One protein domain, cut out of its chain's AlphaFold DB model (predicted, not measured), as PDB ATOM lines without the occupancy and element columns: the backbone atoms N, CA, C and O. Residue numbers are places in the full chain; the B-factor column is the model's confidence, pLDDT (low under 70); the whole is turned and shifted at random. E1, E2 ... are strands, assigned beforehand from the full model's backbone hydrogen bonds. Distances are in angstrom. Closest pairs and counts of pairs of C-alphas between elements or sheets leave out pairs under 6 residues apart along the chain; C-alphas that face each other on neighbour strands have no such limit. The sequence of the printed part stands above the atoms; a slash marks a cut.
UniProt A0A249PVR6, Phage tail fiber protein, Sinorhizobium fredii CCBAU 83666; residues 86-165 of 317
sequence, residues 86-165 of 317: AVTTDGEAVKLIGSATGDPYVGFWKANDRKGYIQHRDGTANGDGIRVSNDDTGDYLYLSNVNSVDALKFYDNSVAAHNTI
ATOM      1  N   ALA A  86     250.126 175.106 207.391       72.38
ATOM      2  CA  ALA A  86     250.407 174.378 206.155       72.38
ATOM      3  C   ALA A  86     251.392 175.170 205.284       72.38
ATOM      4  O   ALA A  86     251.215 176.372 205.076       72.38
ATOM      5  N   VAL A  87     252.418 174.481 204.777       78.75
ATOM      6  CA  VAL A  87     253.324 174.985 203.735       78.75
ATOM      7  C   VAL A  87     252.900 174.339 202.424       78.75
ATOM      8  O   VAL A  87     252.849 173.113 202.322       78.75
ATOM      9  N   THR A  88     252.552 175.161 201.444       70.69
ATOM     10  CA  THR A  88     251.917 174.740 200.190       70.69
ATOM     11  C   THR A  88     252.785 175.138 198.995       70.69
ATOM     12  O   THR A  88     253.651 176.002 199.106       70.69
ATOM     13  N   THR A  89     252.620 174.457 197.858       64.38
ATOM     14  CA  THR A  89     253.537 174.564 196.704       64.38
ATOM     15  C   THR A  89     253.012 175.416 195.542       64.38
ATOM     16  O   THR A  89     253.709 175.530 194.539       64.38
ATOM     17  N   ASP A  90     251.829 176.029 195.678       64.50
ATOM     18  CA  ASP A  90     251.164 176.844 194.643       64.50
ATOM     19  C   ASP A  90     250.979 178.316 195.103       64.50
ATOM     20  O   ASP A  90     251.760 178.824 195.903       64.50
ATOM     21  N   GLY A  91     249.973 179.044 194.589       72.75
ATOM     22  CA  GLY A  91     249.771 180.488 194.821       72.75
ATOM     23  C   GLY A  91     249.551 180.940 196.278       72.75
ATOM     24  O   GLY A  91     249.709 182.124 196.568       72.75
ATOM     25  N   GLU A  92     249.227 180.028 197.198       79.44
ATOM     26  CA  GLU A  92     249.294 180.247 198.651       79.44
ATOM     27  C   GLU A  92     250.579 179.569 199.145       79.44
ATOM     28  O   GLU A  92     250.769 178.385 198.884       79.44
ATOM     29  N   ALA A  93     251.478 180.298 199.815       80.94
ATOM     30  CA  ALA A  93     252.766 179.746 200.260       80.94
ATOM     31  C   ALA A  93     252.738 179.256 201.719       80.94
ATOM     32  O   ALA A  93     253.390 178.271 202.067       80.94
ATOM     33  N   VAL A  94     251.988 179.949 202.581       85.38
ATOM     34  CA  VAL A  94     251.845 179.637 204.008       85.38
ATOM     35  C   VAL A  94     250.415 179.937 204.434       85.38
ATOM     36  O   VAL A  94     249.937 181.052 204.229       85.38
ATOM     37  N   LYS A  95     249.769 178.962 205.076       83.81
ATOM     38  CA  LYS A  95     248.408 179.078 205.606       83.81
ATOM     39  C   LYS A  95     248.385 178.895 207.118       83.81
ATOM     40  O   LYS A  95     248.997 177.958 207.630       83.81
ATOM     41  N   LEU A  96     247.628 179.749 207.806       88.00
ATOM     42  CA  LEU A  96     247.317 179.635 209.233       88.00
ATOM     43  C   LEU A  96     245.829 179.303 209.396       88.00
ATOM     44  O   LEU A  96     244.976 180.052 208.921       88.00
ATOM     45  N   ILE A  97     245.514 178.181 210.040       84.44
ATOM     46  CA  ILE A  97     244.148 177.661 210.179       84.44
ATOM     47  C   ILE A  97     243.727 177.725 211.644       84.44
ATOM     48  O   ILE A  97     244.233 176.969 212.465       84.44
ATOM     49  N   GLY A  98     242.779 178.605 211.961       83.38
ATOM     50  CA  GLY A  98     242.135 178.641 213.271       83.38
ATOM     51  C   GLY A  98     241.060 177.566 213.436       83.38
ATOM     52  O   GLY A  98     240.721 176.838 212.501       83.38
ATOM     53  N   SER A  99     240.502 177.462 214.640       82.75
ATOM     54  CA  SER A  99     239.300 176.654 214.873       82.75
ATOM     55  C   SER A  99     238.050 177.369 214.341       82.75
ATOM     56  O   SER A  99     238.113 178.524 213.936       82.75
ATOM     57  N   ALA A 100     236.885 176.716 214.386       80.56
ATOM     58  CA  ALA A 100     235.621 177.308 213.923       80.56
ATOM     59  C   ALA A 100     235.215 178.612 214.645       80.56
ATOM     60  O   ALA A 100     234.344 179.322 214.161       80.56
ATOM     61  N   THR A 101     235.809 178.899 215.804       83.62
ATOM     62  CA  THR A 101     235.555 180.110 216.604       83.62
ATOM     63  C   THR A 101     236.844 180.843 216.973       83.62
ATOM     64  O   THR A 101     236.833 181.700 217.851       83.62
ATOM     65  N   GLY A 102     237.986 180.404 216.438       86.56
ATOM     66  CA  GLY A 102     239.301 180.867 216.854       86.56
ATOM     67  C   GLY A 102     239.982 181.611 215.724       86.56
ATOM     68  O   GLY A 102     240.236 181.032 214.675       86.56
ATOM     69  N   ASP A 103     240.349 182.858 215.981       91.31
ATOM     70  CA  ASP A 103     241.100 183.682 215.042       91.31
ATOM     71  C   ASP A 103     242.607 183.393 215.157       91.31
ATOM     72  O   ASP A 103     243.226 183.771 216.163       91.31
ATOM     73  N   PRO A 104     243.241 182.742 214.164       90.75
ATOM     74  CA  PRO A 104     244.660 182.423 214.234       90.75
ATOM     75  C   PRO A 104     245.509 183.697 214.131       90.75
ATOM     76  O   PRO A 104     245.171 184.637 213.407       90.75
ATOM     77  N   TYR A 105     246.642 183.730 214.833       93.38
ATOM     78  CA  TYR A 105     247.552 184.876 214.834       93.38
ATOM     79  C   TYR A 105     249.019 184.446 214.820       93.38
ATOM     80  O   TYR A 105     249.383 183.374 215.298       93.38
ATOM     81  N   VAL A 106     249.873 185.333 214.315       95.00
ATOM     82  CA  VAL A 106     251.328 185.254 214.473       95.00
ATOM     83  C   VAL A 106     251.710 186.146 215.644       95.00
ATOM     84  O   VAL A 106     251.571 187.362 215.555       95.00
ATOM     85  N   GLY A 107     252.141 185.554 216.757       95.19
ATOM     86  CA  GLY A 107     252.532 186.295 217.960       95.19
ATOM     87  C   GLY A 107     254.026 186.601 218.008       95.19
ATOM     88  O   GLY A 107     254.849 185.748 217.681       95.19
ATOM     89  N   PHE A 108     254.380 187.786 218.496       97.19
ATOM     90  CA  PHE A 108     255.753 188.184 218.802       97.19
ATOM     91  C   PHE A 108     255.943 188.205 220.318       97.19
ATOM     92  O   PHE A 108     255.205 188.892 221.024       97.19
ATOM     93  N   TRP A 109     256.914 187.450 220.829       97.25
ATOM     94  CA  TRP A 109     257.071 187.198 222.264       97.25
ATOM     95  C   TRP A 109     258.451 187.609 222.776       97.25
ATOM     96  O   TRP A 109     259.461 187.466 222.087       97.25
ATOM     97  N   LYS A 110     258.494 188.068 224.027       96.25
ATOM     98  CA  LYS A 110     259.703 188.253 224.828       96.25
ATOM     99  C   LYS A 110     259.618 187.310 226.028       96.25
ATOM    100  O   LYS A 110     258.942 187.605 227.010       96.25
ATOM    101  N   ALA A 111     260.314 186.176 225.950       94.62
ATOM    102  CA  ALA A 111     260.129 185.056 226.877       94.62
ATOM    103  C   ALA A 111     258.646 184.630 226.934       94.62
ATOM    104  O   ALA A 111     258.083 184.290 225.899       94.62
ATOM    105  N   ASN A 112     258.016 184.675 228.111       93.38
ATOM    106  CA  ASN A 112     256.623 184.258 228.314       93.38
ATOM    107  C   ASN A 112     255.606 185.399 228.133       93.38
ATOM    108  O   ASN A 112     254.441 185.228 228.476       93.38
ATOM    109  N   ASP A 113     256.044 186.563 227.654       95.12
ATOM    110  CA  ASP A 113     255.218 187.760 227.519       95.12
ATOM    111  C   ASP A 113     255.039 188.138 226.041       95.12
ATOM    112  O   ASP A 113     256.028 188.287 225.313       95.12
ATOM    113  N   ARG A 114     253.793 188.268 225.574       97.44
ATOM    114  CA  ARG A 114     253.495 188.605 224.176       97.44
ATOM    115  C   ARG A 114     253.542 190.119 224.008       97.44
ATOM    116  O   ARG A 114     252.869 190.847 224.720       97.44
ATOM    117  N   LYS A 115     254.338 190.588 223.050       98.00
ATOM    118  CA  LYS A 115     254.556 192.017 222.771       98.00
ATOM    119  C   LYS A 115     253.716 192.555 221.625       98.00
ATOM    120  O   LYS A 115     253.530 193.757 221.497       98.00
ATOM    121  N   GLY A 116     253.171 191.666 220.811       98.00
ATOM    122  CA  GLY A 116     252.268 192.031 219.736       98.00
ATOM    123  C   GLY A 116     251.926 190.833 218.878       98.00
ATOM    124  O   GLY A 116     252.396 189.715 219.118       98.00
ATOM    125  N   TYR A 117     251.111 191.063 217.857       97.75
ATOM    126  CA  TYR A 117     250.729 190.015 216.918       97.75
ATOM    127  C   TYR A 117     250.213 190.580 215.590       97.75
ATOM    128  O   TYR A 117     249.818 191.742 215.494       97.75
ATOM    129  N   ILE A 118     250.178 189.715 214.577       97.75
ATOM    130  CA  ILE A 118     249.431 189.915 213.331       97.75
ATOM    131  C   ILE A 118     248.286 188.904 213.310       97.75
ATOM    132  O   ILE A 118     248.512 187.715 213.538       97.75
ATOM    133  N   GLN A 119     247.063 189.364 213.061       95.50
ATOM    134  CA  GLN A 119     245.864 188.524 213.114       95.50
ATOM    135  C   GLN A 119     244.814 189.023 212.127       95.50
ATOM    136  O   GLN A 119     244.690 190.227 211.916       95.50
ATOM    137  N   HIS A 120     244.021 188.105 211.584       93.62
ATOM    138  CA  HIS A 120     242.688 188.433 211.089       93.62
ATOM    139  C   HIS A 120     241.671 188.096 212.177       93.62
ATOM    140  O   HIS A 120     241.706 186.978 212.685       93.62
ATOM    141  N   ARG A 121     240.786 189.032 212.521       92.50
ATOM    142  CA  ARG A 121     239.618 188.762 213.364       92.50
ATOM    143  C   ARG A 121     238.345 188.710 212.552       92.50
ATOM    144  O   ARG A 121     238.075 189.653 211.805       92.50
ATOM    145  N   ASP A 122     237.579 187.640 212.722       87.31
ATOM    146  CA  ASP A 122     236.206 187.615 212.248       87.31
ATOM    147  C   ASP A 122     235.311 188.542 213.093       87.31
ATOM    148  O   ASP A 122     235.631 188.921 214.221       87.31
ATOM    149  N   GLY A 123     234.229 189.023 212.483       88.69
ATOM    150  CA  GLY A 123     233.310 189.961 213.121       88.69
ATOM    151  C   GLY A 123     232.971 191.178 212.271       88.69
ATOM    152  O   GLY A 123     233.477 191.376 211.164       88.69
ATOM    153  N   THR A 124     232.036 191.965 212.793       90.50
ATOM    154  CA  THR A 124     231.468 193.157 212.148       90.50
ATOM    155  C   THR A 124     231.616 194.411 213.010       90.50
ATOM    156  O   THR A 124     231.058 195.455 212.669       90.50
ATOM    157  N   ALA A 125     232.341 194.331 214.130       91.38
ATOM    158  CA  ALA A 125     232.577 195.462 215.011       91.38
ATOM    159  C   ALA A 125     233.812 196.265 214.572       91.38
ATOM    160  O   ALA A 125     234.687 195.801 213.834       91.38
ATOM    161  N   ASN A 126     233.908 197.504 215.055       90.44
ATOM    162  CA  ASN A 126     235.117 198.296 214.864       90.44
ATOM    163  C   ASN A 126     236.300 197.618 215.576       90.44
ATOM    164  O   ASN A 126     236.229 197.329 216.766       90.44
ATOM    165  N   GLY A 127     237.392 197.400 214.840       91.25
ATOM    166  CA  GLY A 127     238.585 196.697 215.329       91.25
ATOM    167  C   GLY A 127     238.705 195.251 214.838       91.25
ATOM    168  O   GLY A 127     239.767 194.648 215.017       91.25
ATOM    169  N   ASP A 128     237.664 194.724 214.187       93.75
ATOM    170  CA  ASP A 128     237.711 193.441 213.481       93.75
ATOM    171  C   ASP A 128     238.298 193.611 212.064       93.75
ATOM    172  O   ASP A 128     238.226 194.691 211.460       93.75
ATOM    173  N   GLY A 129     238.887 192.535 211.532       94.38
ATOM    174  CA  GLY A 129     239.633 192.511 210.269       94.38
ATOM    175  C   GLY A 129     241.119 192.185 210.438       94.38
ATOM    176  O   GLY A 129     241.530 191.590 211.436       94.38
ATOM    177  N   ILE A 130     241.937 192.536 209.441       95.94
ATOM    178  CA  ILE A 130     243.387 192.268 209.465       95.94
ATOM    179  C   ILE A 130     244.093 193.355 210.268       95.94
ATOM    180  O   ILE A 130     244.000 194.527 209.914       95.94
ATOM    181  N   ARG A 131     244.842 192.981 211.307       97.00
ATOM    182  CA  ARG A 131     245.483 193.922 212.232       97.00
ATOM    183  C   ARG A 131     246.919 193.556 212.590       97.00
ATOM    184  O   ARG A 131     247.277 192.379 212.644       97.00
ATOM    185  N   VAL A 132     247.696 194.591 212.896       98.06
ATOM    186  CA  VAL A 132     249.029 194.536 213.501       98.06
ATOM    187  C   VAL A 132     248.949 195.251 214.844       98.06
ATOM    188  O   VAL A 132     248.709 196.457 214.888       98.06
ATOM    189  N   SER A 133     249.110 194.495 215.926       97.94
ATOM    190  CA  SER A 133     248.839 194.948 217.290       97.94
ATOM    191  C   SER A 133     250.102 195.082 218.119       97.94
ATOM    192  O   SER A 133     250.982 194.220 218.052       97.94
ATOM    193  N   ASN A 134     250.141 196.136 218.933       97.94
ATOM    194  CA  ASN A 134     251.091 196.324 220.016       97.94
ATOM    195  C   ASN A 134     250.396 196.013 221.347       97.94
ATOM    196  O   ASN A 134     249.508 196.748 221.771       97.94
ATOM    197  N   ASP A 135     250.811 194.941 222.016       97.50
ATOM    198  CA  ASP A 135     250.181 194.516 223.272       97.50
ATOM    199  C   ASP A 135     250.625 195.380 224.463       97.50
ATOM    200  O   ASP A 135     249.892 195.474 225.443       97.50
ATOM    201  N   ASP A 136     251.783 196.053 224.375       96.56
ATOM    202  CA  ASP A 136     252.281 196.909 225.460       96.56
ATOM    203  C   ASP A 136     251.447 198.196 225.602       96.56
ATOM    204  O   ASP A 136     251.200 198.646 226.721       96.56
ATOM    205  N   THR A 137     251.015 198.799 224.486       97.12
ATOM    206  CA  THR A 137     250.182 200.021 224.502       97.12
ATOM    207  C   THR A 137     248.702 199.750 224.239       97.12
ATOM    208  O   THR A 137     247.852 200.547 224.639       97.12
ATOM    209  N   GLY A 138     248.376 198.616 223.613       96.44
ATOM    210  CA  GLY A 138     247.033 198.274 223.144       96.44
ATOM    211  C   GLY A 138     246.669 198.895 221.791       96.44
ATOM    212  O   GLY A 138     245.560 198.675 221.306       96.44
ATOM    213  N   ASP A 139     247.577 199.659 221.179       97.69
ATOM    214  CA  ASP A 139     247.350 200.310 219.887       97.69
ATOM    215  C   ASP A 139     247.527 199.326 218.729       97.69
ATOM    216  O   ASP A 139     248.317 198.378 218.801       97.69
ATOM    217  N   TYR A 140     246.832 199.572 217.620       97.81
ATOM    218  CA  TYR A 140     246.988 198.736 216.432       97.81
ATOM    219  C   TYR A 140     246.664 199.455 215.122       97.81
ATOM    220  O   TYR A 140     245.776 200.300 215.034       97.81
ATOM    221  N   LEU A 141     247.371 199.054 214.067       97.25
ATOM    222  CA  LEU A 141     247.044 199.381 212.680       97.25
ATOM    223  C   LEU A 141     246.178 198.257 212.110       97.25
ATOM    224  O   LEU A 141     246.538 197.088 212.259       97.25
ATOM    225  N   TYR A 142     245.069 198.571 211.439       96.56
ATOM    226  CA  TYR A 142     244.204 197.538 210.874       96.56
ATOM    227  C   TYR A 142     243.460 197.946 209.601       96.56
ATOM    228  O   TYR A 142     243.210 199.122 209.337       96.56
ATOM    229  N   LEU A 143     243.098 196.930 208.822       94.56
ATOM    230  CA  LEU A 143     242.129 196.985 207.738       94.56
ATOM    231  C   LEU A 143     240.788 196.490 208.281       94.56
ATOM    232  O   LEU A 143     240.649 195.322 208.644       94.56
ATOM    233  N   SER A 144     239.824 197.399 208.358       93.38
ATOM    234  CA  SER A 144     238.487 197.172 208.901       93.38
ATOM    235  C   SER A 144     237.695 196.163 208.073       93.38
ATOM    236  O   SER A 144     237.561 196.329 206.863       93.38
ATOM    237  N   ASN A 145     237.081 195.186 208.745       91.62
ATOM    238  CA  ASN A 145     236.112 194.270 208.130       91.62
ATOM    239  C   ASN A 145     234.686 194.855 208.033       91.62
ATOM    240  O   ASN A 145     233.761 194.222 207.531       91.62
ATOM    241  N   VAL A 146     234.479 196.079 208.523       87.06
ATOM    242  CA  VAL A 146     233.233 196.828 208.311       87.06
ATOM    243  C   VAL A 146     233.283 197.480 206.931       87.06
ATOM    244  O   VAL A 146     234.226 198.226 206.668       87.06
ATOM    245  N   ASN A 147     232.265 197.240 206.091       77.12
ATOM    246  CA  ASN A 147     232.099 197.848 204.762       77.12
ATOM    247  C   ASN A 147     232.124 199.385 204.843       77.12
ATOM    248  O   ASN A 147     231.097 200.040 205.012       77.12
ATOM    249  N   SER A 148     233.318 199.953 204.726       76.69
ATOM    250  CA  SER A 148     233.600 201.377 204.824       76.69
ATOM    251  C   SER A 148     234.544 201.756 203.695       76.69
ATOM    252  O   SER A 148     235.448 200.994 203.354       76.69
ATOM    253  N   VAL A 149     234.336 202.942 203.128       79.06
ATOM    254  CA  VAL A 149     235.245 203.524 202.129       79.06
ATOM    255  C   VAL A 149     236.644 203.735 202.734       79.06
ATOM    256  O   VAL A 149     237.650 203.587 202.044       79.06
ATOM    257  N   ASP A 150     236.705 203.939 204.051       86.19
ATOM    258  CA  ASP A 150     237.905 204.281 204.811       86.19
ATOM    259  C   ASP A 150     238.381 203.105 205.672       86.19
ATOM    260  O   ASP A 150     238.408 203.157 206.906       86.19
ATOM    261  N   ALA A 151     238.694 201.983 205.024       90.06
ATOM    262  CA  ALA A 151     238.972 200.734 205.728       90.06
ATOM    263  C   ALA A 151     240.308 200.728 206.498       90.06
ATOM    264  O   ALA A 151     240.419 200.000 207.484       90.06
ATOM    265  N   LEU A 152     241.310 201.518 206.091       92.69
ATOM    266  CA  LEU A 152     242.608 201.589 206.772       92.69
ATOM    267  C   LEU A 152     242.542 202.518 207.992       92.69
ATOM    268  O   LEU A 152     242.289 203.717 207.862       92.69
ATOM    269  N   LYS A 153     242.795 201.968 209.183       94.31
ATOM    270  CA  LYS A 153     242.569 202.659 210.456       94.31
ATOM    271  C   LYS A 153     243.689 202.421 211.466       94.31
ATOM    272  O   LYS A 153     244.305 201.357 211.495       94.31
ATOM    273  N   PHE A 154     243.907 203.407 212.327       96.38
ATOM    274  CA  PHE A 154     244.736 203.317 213.524       96.38
ATOM    275  C   PHE A 154     243.831 203.343 214.754       96.38
ATOM    276  O   PHE A 154     243.048 204.279 214.930       96.38
ATOM    277  N   TYR A 155     243.923 202.320 215.596       97.31
ATOM    278  CA  TYR A 155     243.304 202.329 216.910       97.31
ATOM    279  C   TYR A 155     244.273 202.898 217.939       97.31
ATOM    280  O   TYR A 155     245.367 202.363 218.111       97.31
ATOM    281  N   ASP A 156     243.829 203.954 218.615       97.44
ATOM    282  CA  ASP A 156     244.509 204.558 219.754       97.44
ATOM    283  C   ASP A 156     243.789 204.126 221.036       97.44
ATOM    284  O   ASP A 156     242.664 204.556 221.321       97.44
ATOM    285  N   ASN A 157     244.442 203.257 221.801       97.44
ATOM    286  CA  ASN A 157     243.915 202.704 223.038       97.44
ATOM    287  C   ASN A 157     243.844 203.754 224.155       97.44
ATOM    288  O   ASN A 157     242.983 203.655 225.027       97.44
ATOM    289  N   SER A 158     244.685 204.797 224.116       97.19
ATOM    290  CA  SER A 158     244.693 205.849 225.143       97.19
ATOM    291  C   SER A 158     243.390 206.655 225.179       97.19
ATOM    292  O   SER A 158     243.004 207.169 226.231       97.19
ATOM    293  N   VAL A 159     242.682 206.712 224.046       97.12
ATOM    294  CA  VAL A 159     241.395 207.407 223.882       97.12
ATOM    295  C   VAL A 159     240.276 206.499 223.358       97.12
ATOM    296  O   VAL A 159     239.175 206.980 223.095       97.12
ATOM    297  N   ALA A 160     240.541 205.197 223.209       96.00
ATOM    298  CA  ALA A 160     239.632 204.199 222.645       96.00
ATOM    299  C   ALA A 160     239.011 204.614 221.291       96.00
ATOM    300  O   ALA A 160     237.815 204.424 221.054       96.00
ATOM    301  N   ALA A 161     239.822 205.190 220.397       96.12
ATOM    302  CA  ALA A 161     239.360 205.748 219.126       96.12
ATOM    303  C   ALA A 161     239.876 204.960 217.916       96.12
ATOM    304  O   ALA A 161     241.037 204.566 217.864       96.12
ATOM    305  N   HIS A 162     239.015 204.784 216.911       94.44
ATOM    306  CA  HIS A 162     239.347 204.153 215.631       94.44
ATOM    307  C   HIS A 162     239.510 205.221 214.546       94.44
ATOM    308  O   HIS A 162     238.557 205.554 213.839       94.44
ATOM    309  N   ASN A 163     240.714 205.763 214.425       93.38
ATOM    310  CA  ASN A 163     241.009 206.877 213.537       93.38
ATOM    311  C   ASN A 163     241.262 206.384 212.109       93.38
ATOM    312  O   ASN A 163     242.073 205.486 211.891       93.38
ATOM    313  N   THR A 164     240.603 206.991 211.126       91.06
ATOM    314  CA  THR A 164     240.908 206.751 209.709       91.06
ATOM    315  C   THR A 164     242.314 207.242 209.377       91.06
ATOM    316  O   THR A 164     242.675 208.374 209.703       91.06
ATOM    317  N   ILE A 165     243.096 206.408 208.690       90.56
ATOM    318  CA  ILE A 165     244.377 206.819 208.116       90.56
ATOM    319  C   ILE A 165     244.129 207.278 206.686       90.56
ATOM    320  O   ILE A 165     243.838 206.481 205.792       90.56
TER     321      ILE A 165
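What this domain is: This is residues 86 to 165 of the 317 residues of the protein "Phage tail fiber protein" of Sinorhizobium fredii CCBAU 83666 (UniProt A0A249PVR6). Picture one twisted sheet of six strands, E2 to E7, laid side by side in the order in which the chain makes them, with a small loop-like arm beyond its E2 edge. The arm holds the short strand E1, and its residues 88 to 93 stick out free. The printed part has 80 residues, with seven named strands, E1 to E7, and no named helix; the class is all strand, though under half of the residues, 38 of 80, are in named elements. The sheet runs E2, E3, E4, E5, E6, E7, all antiparallel. The whole is only just loose, close to compact, with a radius of gyration of the C-alphas of 14.1 A and spans of 42 by 36 by 23 A.

Where its parts are: Begin at Ala 86, with its C-alpha at (250.407, 174.378, 206.155), and go on to E1, residues 94 to 96. Find C-alpha 105 at (247.552, 184.876, 214.834); from there E2, residues 105 to 110, runs 16.1 A. E3, residues 113 to 121, is the longest strand at 21.1 A, and it bends by 64 degrees at residue 118. E4, residues 129 to 134, runs 15.5 A. E5 is residues 140 to 144, E6 residues 152 to 156, and E7 residues 161 to 164, ending at C-alpha 164 at (240.908, 206.751, 209.709).

How they stand to each other: Look first at residues 86 to 87, which pair antiparallel with residues 94 to 95 of E1. E1 pairs with no named strand; its closest C-alpha to E2 is that of Leu 96, 7.7 A from that of Tyr 105. E2 to E7 form a meander, each strand the antiparallel neighbour of the one before, and each successive two are a hairpin. E2 and E7 are the edge strands. Between E2 and E3, at 169 degrees, find N 108 and O 116 within hydrogen-bond range at 2.8 A. E3 and E4 stand at 168 degrees, with N 131 and O 119 at 2.8 A. E4 and E5 stand at 176 degrees, with N 132 and O 141 at 2.8 A. E5 and E6 stand at 142 degrees, with N 155 and O 140 at 2.8 A. E6 and E7 stand at 152 degrees, with N 154 and O 163 at 2.8 A. From edge to edge the strands' lines turn by 63 degrees. E1 is apart from E3 to E7.

The domain as a whole: Go to Thr 89 and Val 159 for the two C-alphas farthest apart, 44.3 A. The printed part has no cut and no long link. The links E2 to E3, E4 to E5 and E6 to E7 are tight. The mean pLDDT of the printed part is 90.6; look for the values under 70 at residues 89 to 90.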